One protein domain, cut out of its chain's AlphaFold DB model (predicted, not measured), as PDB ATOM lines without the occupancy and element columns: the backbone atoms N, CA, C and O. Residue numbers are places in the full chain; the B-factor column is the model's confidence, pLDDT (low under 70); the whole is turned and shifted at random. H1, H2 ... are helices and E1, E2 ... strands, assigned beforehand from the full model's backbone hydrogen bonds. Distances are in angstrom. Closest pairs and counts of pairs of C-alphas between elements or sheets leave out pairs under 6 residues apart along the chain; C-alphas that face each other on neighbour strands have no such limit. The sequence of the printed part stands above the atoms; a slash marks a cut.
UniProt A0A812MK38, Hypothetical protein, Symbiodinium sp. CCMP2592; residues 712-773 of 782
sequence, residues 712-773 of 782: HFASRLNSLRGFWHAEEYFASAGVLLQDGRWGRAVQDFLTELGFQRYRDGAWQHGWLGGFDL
ATOM      1  N   HIS A 712     196.173 161.570 191.429       77.69
ATOM      2  CA  HIS A 712     195.652 160.204 191.363       77.69
ATOM      3  C   HIS A 712     195.867 159.607 189.988       77.69
ATOM      4  O   HIS A 712     196.352 158.484 189.895       77.69
ATOM      5  N   PHE A 713     195.568 160.362 188.931       81.25
ATOM      6  CA  PHE A 713     195.849 159.917 187.571       81.25
ATOM      7  C   PHE A 713     197.349 159.667 187.370       81.25
ATOM      8  O   PHE A 713     197.729 158.591 186.921       81.25
ATOM      9  N   ALA A 714     198.211 160.603 187.780       77.44
ATOM     10  CA  ALA A 714     199.662 160.452 187.685       77.44
ATOM     11  C   ALA A 714     200.184 159.263 188.515       77.44
ATOM     12  O   ALA A 714     201.040 158.516 188.044       77.44
ATOM     13  N   SER A 715     199.648 159.053 189.722       80.12
ATOM     14  CA  SER A 715     199.987 157.906 190.573       80.12
ATOM     15  C   SER A 715     199.558 156.581 189.939       80.12
ATOM     16  O   SER A 715     200.366 155.661 189.836       80.12
ATOM     17  N   ARG A 716     198.319 156.488 189.435       85.88
ATOM     18  CA  ARG A 716     197.801 155.297 188.743       85.88
ATOM     19  C   ARG A 716     198.541 155.019 187.439       85.88
ATOM     20  O   ARG A 716     198.829 153.867 187.145       85.88
ATOM     21  N   LEU A 717     198.931 156.054 186.699       84.12
ATOM     22  CA  LEU A 717     199.753 155.909 185.501       84.12
ATOM     23  C   LEU A 717     201.174 155.435 185.838       84.12
ATOM     24  O   LEU A 717     201.715 154.568 185.156       84.12
ATOM     25  N   ASN A 718     201.775 155.954 186.912       82.06
ATOM     26  CA  ASN A 718     203.061 155.461 187.400       82.06
ATOM     27  C   ASN A 718     202.959 154.011 187.903       82.06
ATOM     28  O   ASN A 718     203.868 153.222 187.667       82.06
ATOM     29  N   SER A 719     201.835 153.651 188.530       86.44
ATOM     30  CA  SER A 719     201.504 152.283 188.935       86.44
ATOM     31  C   SER A 719     201.370 151.351 187.725       86.44
ATOM     32  O   SER A 719     202.030 150.319 187.690       86.44
ATOM     33  N   LEU A 720     200.636 151.752 186.678       88.94
ATOM     34  CA  LEU A 720     200.552 151.029 185.402       88.94
ATOM     35  C   LEU A 720     201.938 150.839 184.770       88.94
ATOM     36  O   LEU A 720     202.266 149.747 184.317       88.94
ATOM     37  N   ARG A 721     202.782 151.878 184.771       87.25
ATOM     38  CA  ARG A 721     204.154 151.799 184.247       87.25
ATOM     39  C   ARG A 721     205.028 150.837 185.054       87.25
ATOM     40  O   ARG A 721     205.801 150.088 184.462       87.25
ATOM     41  N   GLY A 722     204.937 150.883 186.383       88.19
ATOM     42  CA  GLY A 722     205.643 149.958 187.269       88.19
ATOM     43  C   GLY A 722     205.199 148.515 187.044       88.19
ATOM     44  O   GLY A 722     206.045 147.635 186.912       88.19
ATOM     45  N   PHE A 723     203.889 148.297 186.907       90.31
ATOM     46  CA  PHE A 723     203.305 146.992 186.610       90.31
ATOM     47  C   PHE A 723     203.810 146.451 185.269       90.31
ATOM     48  O   PHE A 723     204.298 145.329 185.210       90.31
ATOM     49  N   TRP A 724     203.790 147.277 184.216       89.00
ATOM     50  CA  TRP A 724     204.293 146.898 182.893       89.00
ATOM     51  C   TRP A 724     205.765 146.493 182.942       89.00
ATOM     52  O   TRP A 724     206.136 145.446 182.423       89.00
ATOM     53  N   HIS A 725     206.608 147.299 183.593       89.62
ATOM     54  CA  HIS A 725     208.025 146.973 183.737       89.62
ATOM     55  C   HIS A 725     208.227 145.599 184.395       89.62
ATOM     56  O   HIS A 725     209.054 144.814 183.936       89.62
ATOM     57  N   ALA A 726     207.464 145.308 185.452       91.31
ATOM     58  CA  ALA A 726     207.552 144.035 186.152       91.31
ATOM     59  C   ALA A 726     207.064 142.856 185.295       91.31
ATOM     60  O   ALA A 726     207.727 141.821 185.264       91.31
ATOM     61  N   GLU A 727     205.958 143.014 184.561       90.19
ATOM     62  CA  GLU A 727     205.480 142.013 183.596       90.19
ATOM     63  C   GLU A 727     206.533 141.715 182.522       90.19
ATOM     64  O   GLU A 727     206.847 140.553 182.279       90.19
ATOM     65  N   GLU A 728     207.146 142.744 181.929       87.94
ATOM     66  CA  GLU A 728     208.203 142.573 180.922       87.94
ATOM     67  C   GLU A 728     209.412 141.824 181.501       87.94
ATOM     68  O   GLU A 728     209.940 140.906 180.869       87.94
ATOM     69  N   TYR A 729     209.823 142.175 182.725       90.94
ATOM     70  CA  TYR A 729     210.911 141.497 183.424       90.94
ATOM     71  C   TYR A 729     210.619 139.999 183.604       90.94
ATOM     72  O   TYR A 729     211.420 139.166 183.172       90.94
ATOM     73  N   PHE A 730     209.471 139.634 184.184       91.12
ATOM     74  CA  PHE A 730     209.133 138.229 184.432       91.12
ATOM     75  C   PHE A 730     208.838 137.452 183.144       91.12
ATOM     76  O   PHE A 730     209.312 136.323 183.004       91.12
ATOM     77  N   ALA A 731     208.181 138.068 182.158       88.00
ATOM     78  CA  ALA A 731     207.967 137.466 180.845       88.00
ATOM     79  C   ALA A 731     209.297 137.158 180.139       88.00
ATOM     80  O   ALA A 731     209.464 136.072 179.585       88.00
ATOM     81  N   SER A 732     210.284 138.063 180.219       86.75
ATOM     82  CA  SER A 732     211.629 137.825 179.669       86.75
ATOM     83  C   SER A 732     212.374 136.678 180.367       86.75
ATOM     84  O   SER A 732     213.221 136.028 179.756       86.75
ATOM     85  N   ALA A 733     212.023 136.397 181.626       87.31
ATOM     86  CA  ALA A 733     212.524 135.268 182.402       87.31
ATOM     87  C   ALA A 733     211.694 133.980 182.212       87.31
ATOM     88  O   ALA A 733     212.007 132.965 182.834       87.31
ATOM     89  N   GLY A 734     210.644 134.001 181.381       90.06
ATOM     90  CA  GLY A 734     209.743 132.864 181.170       90.06
ATOM     91  C   GLY A 734     208.821 132.566 182.358       90.06
ATOM     92  O   GLY A 734     208.306 131.455 182.465       90.06
ATOM     93  N   VAL A 735     208.623 133.532 183.257       89.38
ATOM     94  CA  VAL A 735     207.764 133.406 184.440       89.38
ATOM     95  C   VAL A 735     206.451 134.133 184.176       89.38
ATOM     96  O   VAL A 735     206.433 135.345 183.983       89.38
ATOM     97  N   LEU A 736     205.343 133.394 184.192       89.75
ATOM     98  CA  LEU A 736     203.997 133.962 184.137       89.75
ATOM     99  C   LEU A 736     203.455 134.090 185.559       89.75
ATOM    100  O   LEU A 736     203.372 133.100 186.286       89.75
ATOM    101  N   LEU A 737     203.096 135.307 185.955       89.50
ATOM    102  CA  LEU A 737     202.554 135.598 187.278       89.50
ATOM    103  C   LEU A 737     201.038 135.778 187.203       89.50
ATOM    104  O   LEU A 737     200.516 136.382 186.270       89.50
ATOM    105  N   GLN A 738     200.322 135.287 188.212       90.19
ATOM    106  CA  GLN A 738     198.879 135.501 188.312       90.19
ATOM    107  C   GLN A 738     198.572 136.956 188.679       90.19
ATOM    108  O   GLN A 738     199.372 137.633 189.334       90.19
ATOM    109  N   ASP A 739     197.411 137.449 188.248       88.38
ATOM    110  CA  ASP A 739     196.944 138.790 188.593       88.38
ATOM    111  C   ASP A 739     196.551 138.849 190.075       88.38
ATOM    112  O   ASP A 739     195.500 138.348 190.492       88.38
ATOM    113  N   GLY A 740     197.397 139.495 190.876       89.44
ATOM    114  CA  GLY A 740     197.092 139.828 192.260       89.44
ATOM    115  C   GLY A 740     196.188 141.058 192.379       89.44
ATOM    116  O   GLY A 740     195.460 141.437 191.452       89.44
ATOM    117  N   ARG A 741     196.211 141.700 193.549       89.00
ATOM    118  CA  ARG A 741     195.419 142.910 193.825       89.00
ATOM    119  C   ARG A 741     195.897 144.079 192.957       89.00
ATOM    120  O   ARG A 741     195.070 144.820 192.427       89.00
ATOM    121  N   TRP A 742     197.209 144.217 192.760       90.50
ATOM    122  CA  TRP A 742     197.795 145.252 191.906       90.50
ATOM    123  C   TRP A 742     197.399 145.067 190.440       90.50
ATOM    124  O   TRP A 742     196.963 146.030 189.807       90.50
ATOM    125  N   GLY A 743     197.466 143.830 189.934       90.56
ATOM    126  CA  GLY A 743     196.997 143.493 188.589       90.56
ATOM    127  C   GLY A 743     195.539 143.901 188.379       90.56
ATOM    128  O   GLY A 743     195.242 144.650 187.452       90.56
ATOM    129  N   ARG A 744     194.636 143.519 189.292       91.31
ATOM    130  CA  ARG A 744     193.219 143.925 189.239       91.31
ATOM    131  C   ARG A 744     193.035 145.444 189.259       91.31
ATOM    132  O   ARG A 744     192.330 145.973 188.411       91.31
ATOM    133  N   ALA A 745     193.743 146.160 190.131       90.00
ATOM    134  CA  ALA A 745     193.661 147.622 190.186       90.00
ATOM    135  C   ALA A 745     194.117 148.298 188.877       90.00
ATOM    136  O   ALA A 745     193.561 149.323 188.476       90.00
ATOM    137  N   VAL A 746     195.118 147.734 188.192       90.19
ATOM    138  CA  VAL A 746     195.543 148.189 186.859       90.19
ATOM    139  C   VAL A 746     194.456 147.921 185.814       90.19
ATOM    140  O   VAL A 746     194.179 148.790 184.988       90.19
ATOM    141  N   GLN A 747     193.809 146.757 185.866       92.44
ATOM    142  CA  GLN A 747     192.708 146.396 184.966       92.44
ATOM    143  C   GLN A 747     191.498 147.308 185.148       92.44
ATOM    144  O   GLN A 747     190.943 147.800 184.162       92.44
ATOM    145  N   ASP A 748     191.131 147.583 186.396       93.25
ATOM    146  CA  ASP A 748     190.060 148.510 186.745       93.25
ATOM    147  C   ASP A 748     190.389 149.909 186.228       93.25
ATOM    148  O   ASP A 748     189.568 150.528 185.557       93.25
ATOM    149  N   PHE A 749     191.623 150.379 186.436       92.44
ATOM    150  CA  PHE A 749     192.061 151.675 185.924       92.44
ATOM    151  C   PHE A 749     191.987 151.764 184.393       92.44
ATOM    152  O   PHE A 749     191.483 152.752 183.862       92.44
ATOM    153  N   LEU A 750     192.442 150.742 183.663       92.62
ATOM    154  CA  LEU A 750     192.338 150.709 182.199       92.62
ATOM    155  C   LEU A 750     190.876 150.683 181.733       92.62
ATOM    156  O   LEU A 750     190.513 151.395 180.793       92.62
ATOM    157  N   THR A 751     190.027 149.934 182.433       94.56
ATOM    158  CA  THR A 751     188.585 149.869 182.168       94.56
ATOM    159  C   THR A 751     187.906 151.216 182.420       94.56
ATOM    160  O   THR A 751     187.115 151.677 181.597       94.56
ATOM    161  N   GLU A 752     188.262 151.907 183.507       91.44
ATOM    162  CA  GLU A 752     187.808 153.268 183.813       91.44
ATOM    163  C   GLU A 752     188.233 154.281 182.739       91.44
ATOM    164  O   GLU A 752     187.503 155.236 182.466       91.44
ATOM    165  N   LEU A 753     189.389 154.066 182.098       89.50
ATOM    166  CA  LEU A 753     189.854 154.852 180.950       89.50
ATOM    167  C   LEU A 753     189.172 154.468 179.626       89.50
ATOM    168  O   LEU A 753     189.485 155.060 178.597       89.50
ATOM    169  N   GLY A 754     188.241 153.511 179.637       94.88
ATOM    170  CA  GLY A 754     187.492 153.066 178.463       94.88
ATOM    171  C   GLY A 754     188.207 152.015 177.612       94.88
ATOM    172  O   GLY A 754     187.740 151.713 176.510       94.88
ATOM    173  N   PHE A 755     189.337 151.469 178.073       95.62
ATOM    174  CA  PHE A 755     189.955 150.319 177.421       95.62
ATOM    175  C   PHE A 755     189.170 149.051 177.761       95.62
ATOM    176  O   PHE A 755     188.744 148.841 178.890       95.62
ATOM    177  N   GLN A 756     189.000 148.179 176.777       96.44
ATOM    178  CA  GLN A 756     188.385 146.868 176.925       96.44
ATOM    179  C   GLN A 756     189.452 145.800 176.709       96.44
ATOM    180  O   GLN A 756     190.174 145.828 175.710       96.44
ATOM    181  N   ARG A 757     189.561 144.859 177.647       94.31
ATOM    182  CA  ARG A 757     190.422 143.684 177.493       94.31
ATOM    183  C   ARG A 757     189.793 142.751 176.460       94.31
ATOM    184  O   ARG A 757     188.653 142.333 176.641       94.31
ATOM    185  N   TYR A 758     190.512 142.437 175.384       93.62
ATOM    186  CA  TYR A 758     190.011 141.548 174.320       93.62
ATOM    187  C   TYR A 758     190.772 140.216 174.231       93.62
ATOM    188  O   TYR A 758     190.261 139.261 173.650       93.62
ATOM    189  N   ARG A 759     191.967 140.128 174.831       90.25
ATOM    190  CA  ARG A 759     192.682 138.879 175.147       90.25
ATOM    191  C   ARG A 759     193.581 139.085 176.367       90.25
ATOM    192  O   ARG A 759     193.689 140.205 176.867       90.25
ATOM    193  N   ASP A 760     194.222 138.027 176.849       84.81
ATOM    194  CA  ASP A 760     195.154 138.129 177.973       84.81
ATOM    195  C   ASP A 760     196.292 139.101 177.671       84.81
ATOM    196  O   ASP A 760     196.959 139.003 176.646       84.81
ATOM    197  N   GLY A 761     196.419 140.106 178.539       83.50
ATOM    198  CA  GLY A 761     197.335 141.233 178.390       83.50
ATOM    199  C   GLY A 761     196.980 142.255 177.307       83.50
ATOM    200  O   GLY A 761     197.553 143.339 177.338       83.50
ATOM    201  N   ALA A 762     196.016 142.017 176.409       90.75
ATOM    202  CA  ALA A 762     195.699 142.971 175.346       90.75
ATOM    203  C   ALA A 762     194.425 143.786 175.577       90.75
ATOM    204  O   ALA A 762     193.345 143.265 175.870       90.75
ATOM    205  N   TRP A 763     194.568 145.087 175.350       93.69
ATOM    206  CA  TRP A 763     193.596 146.130 175.633       93.69
ATOM    207  C   TRP A 763     193.290 146.917 174.372       93.69
ATOM    208  O   TRP A 763     194.182 147.196 173.577       93.69
ATOM    209  N   GLN A 764     192.034 147.308 174.191       95.38
ATOM    210  CA  GLN A 764     191.588 148.112 173.061       95.38
ATOM    211  C   GLN A 764     190.660 149.222 173.537       95.38
ATOM    212  O   GLN A 764     189.667 148.977 174.209       95.38
ATOM    213  N   HIS A 765     190.963 150.455 173.160       95.94
ATOM    214  CA  HIS A 765     190.084 151.602 173.321       95.94
ATOM    215  C   HIS A 765     189.502 151.959 171.957       95.94
ATOM    216  O   HIS A 765     190.238 152.086 170.976       95.94
ATOM    217  N   GLY A 766     188.189 152.191 171.883       93.69
ATOM    218  CA  GLY A 766     187.510 152.419 170.600       93.69
ATOM    219  C   GLY A 766     188.076 153.589 169.781       93.69
ATOM    220  O   GLY A 766     187.878 153.638 168.573       93.69
ATOM    221  N   TRP A 767     188.741 154.547 170.436       92.25
ATOM    222  CA  TRP A 767     189.279 155.761 169.802       92.25
ATOM    223  C   TRP A 767     190.810 155.867 169.858       92.25
ATOM    224  O   TRP A 767     191.386 156.608 169.071       92.25
ATOM    225  N   LEU A 768     191.470 155.169 170.793       87.75
ATOM    226  CA  LEU A 768     192.917 155.319 171.041       87.75
ATOM    227  C   LEU A 768     193.725 154.129 170.499       87.75
ATOM    228  O   LEU A 768     194.938 154.079 170.674       87.75
ATOM    229  N   GLY A 769     193.064 153.179 169.831       92.31
ATOM    230  CA  GLY A 769     193.684 151.942 169.369       92.31
ATOM    231  C   GLY A 769     193.814 150.913 170.490       92.31
ATOM    232  O   GLY A 769     193.127 150.995 171.508       92.31
ATOM    233  N   GLY A 770     194.666 149.913 170.292       89.88
ATOM    234  CA  GLY A 770     194.927 148.881 171.289       89.88
ATOM    235  C   GLY A 770     196.413 148.651 171.520       89.88
ATOM    236  O   GLY A 770     197.242 149.025 170.695       89.88
ATOM    237  N   PHE A 771     196.731 148.032 172.649       88.12
ATOM    238  CA  PHE A 771     198.075 147.611 173.025       88.12
ATOM    239  C   PHE A 771     198.029 146.215 173.647       88.12
ATOM    240  O   PHE A 771     196.968 145.746 174.055       88.12
ATOM    241  N   ASP A 772     199.176 145.543 173.706       86.06
ATOM    242  CA  ASP A 772     199.309 144.226 174.321       86.06
ATOM    243  C   ASP A 772     200.466 144.227 175.317       86.06
ATOM    244  O   ASP A 772     201.616 144.441 174.939       86.06
ATOM    245  N   LEU A 773     200.134 144.001 176.587       75.75
ATOM    246  CA  LEU A 773     201.067 143.927 177.707       75.75
ATOM    247  C   LEU A 773     202.000 142.710 177.610       75.75
ATOM    248  O   LEU A 773     203.056 142.720 178.228       75.75
TER     249      LEU A 773
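This is residues 712 to 773 of the 782 residues of the protein "Hypothetical protein" of Symbiodinium sp. CCMP2592 (UniProt A0A812MK38). A small three-stranded sheet has H2 packed beside its E1 edge through residues 747 to 751, while the long helix H1 crosses H2 steeply and stays off the sheet. The 62 printed residues run H1, H2, E1, E2, E3, a mixed class; the sheet, order E1, E2, E3, is an antiparallel meander, each strand the neighbour of the one before. The whole is compact, radius of gyration of the C-alphas 11.7 A, spanning 33 by 25 by 16 A.

E1, residues 755 to 759, and E2, residues 762 to 765, form a hairpin with N 756 and O 764 2.8 A apart. E2 and E3, residues 769 to 772, form another, with N 763 and O 771 at 2.8 A. H2, residues 741 to 752, is on the sheet at a height of 9.1 A, only just over none of its strands, with 2 C-alphas on E1. H1, residues 712 to 732, touches H2 with residues 716 to 723 alone; Leu 720 and Val 746 have the closest C-alphas, 5.9 A. Their tilt is steep, 58 degrees, opposite ways. H1 is apart from E1, E2 and E3. Every O i to N i+4 pair in H1 and H2 is within hydrogen-bond range.

H1 measures 29.9 A from C-alpha 712 at (195.652, 160.204, 191.363), H2 16.3 A, E1 12.0 A, E2 10.5 A and E3 10.8 A, ending at C-alpha 772, (199.309, 144.226, 174.321).

The C-alphas of Ala 733 and Trp 767 are farthest apart, 33.5 A. The printed part has no cut, no long link, and no printed residue under 70 in pLDDT.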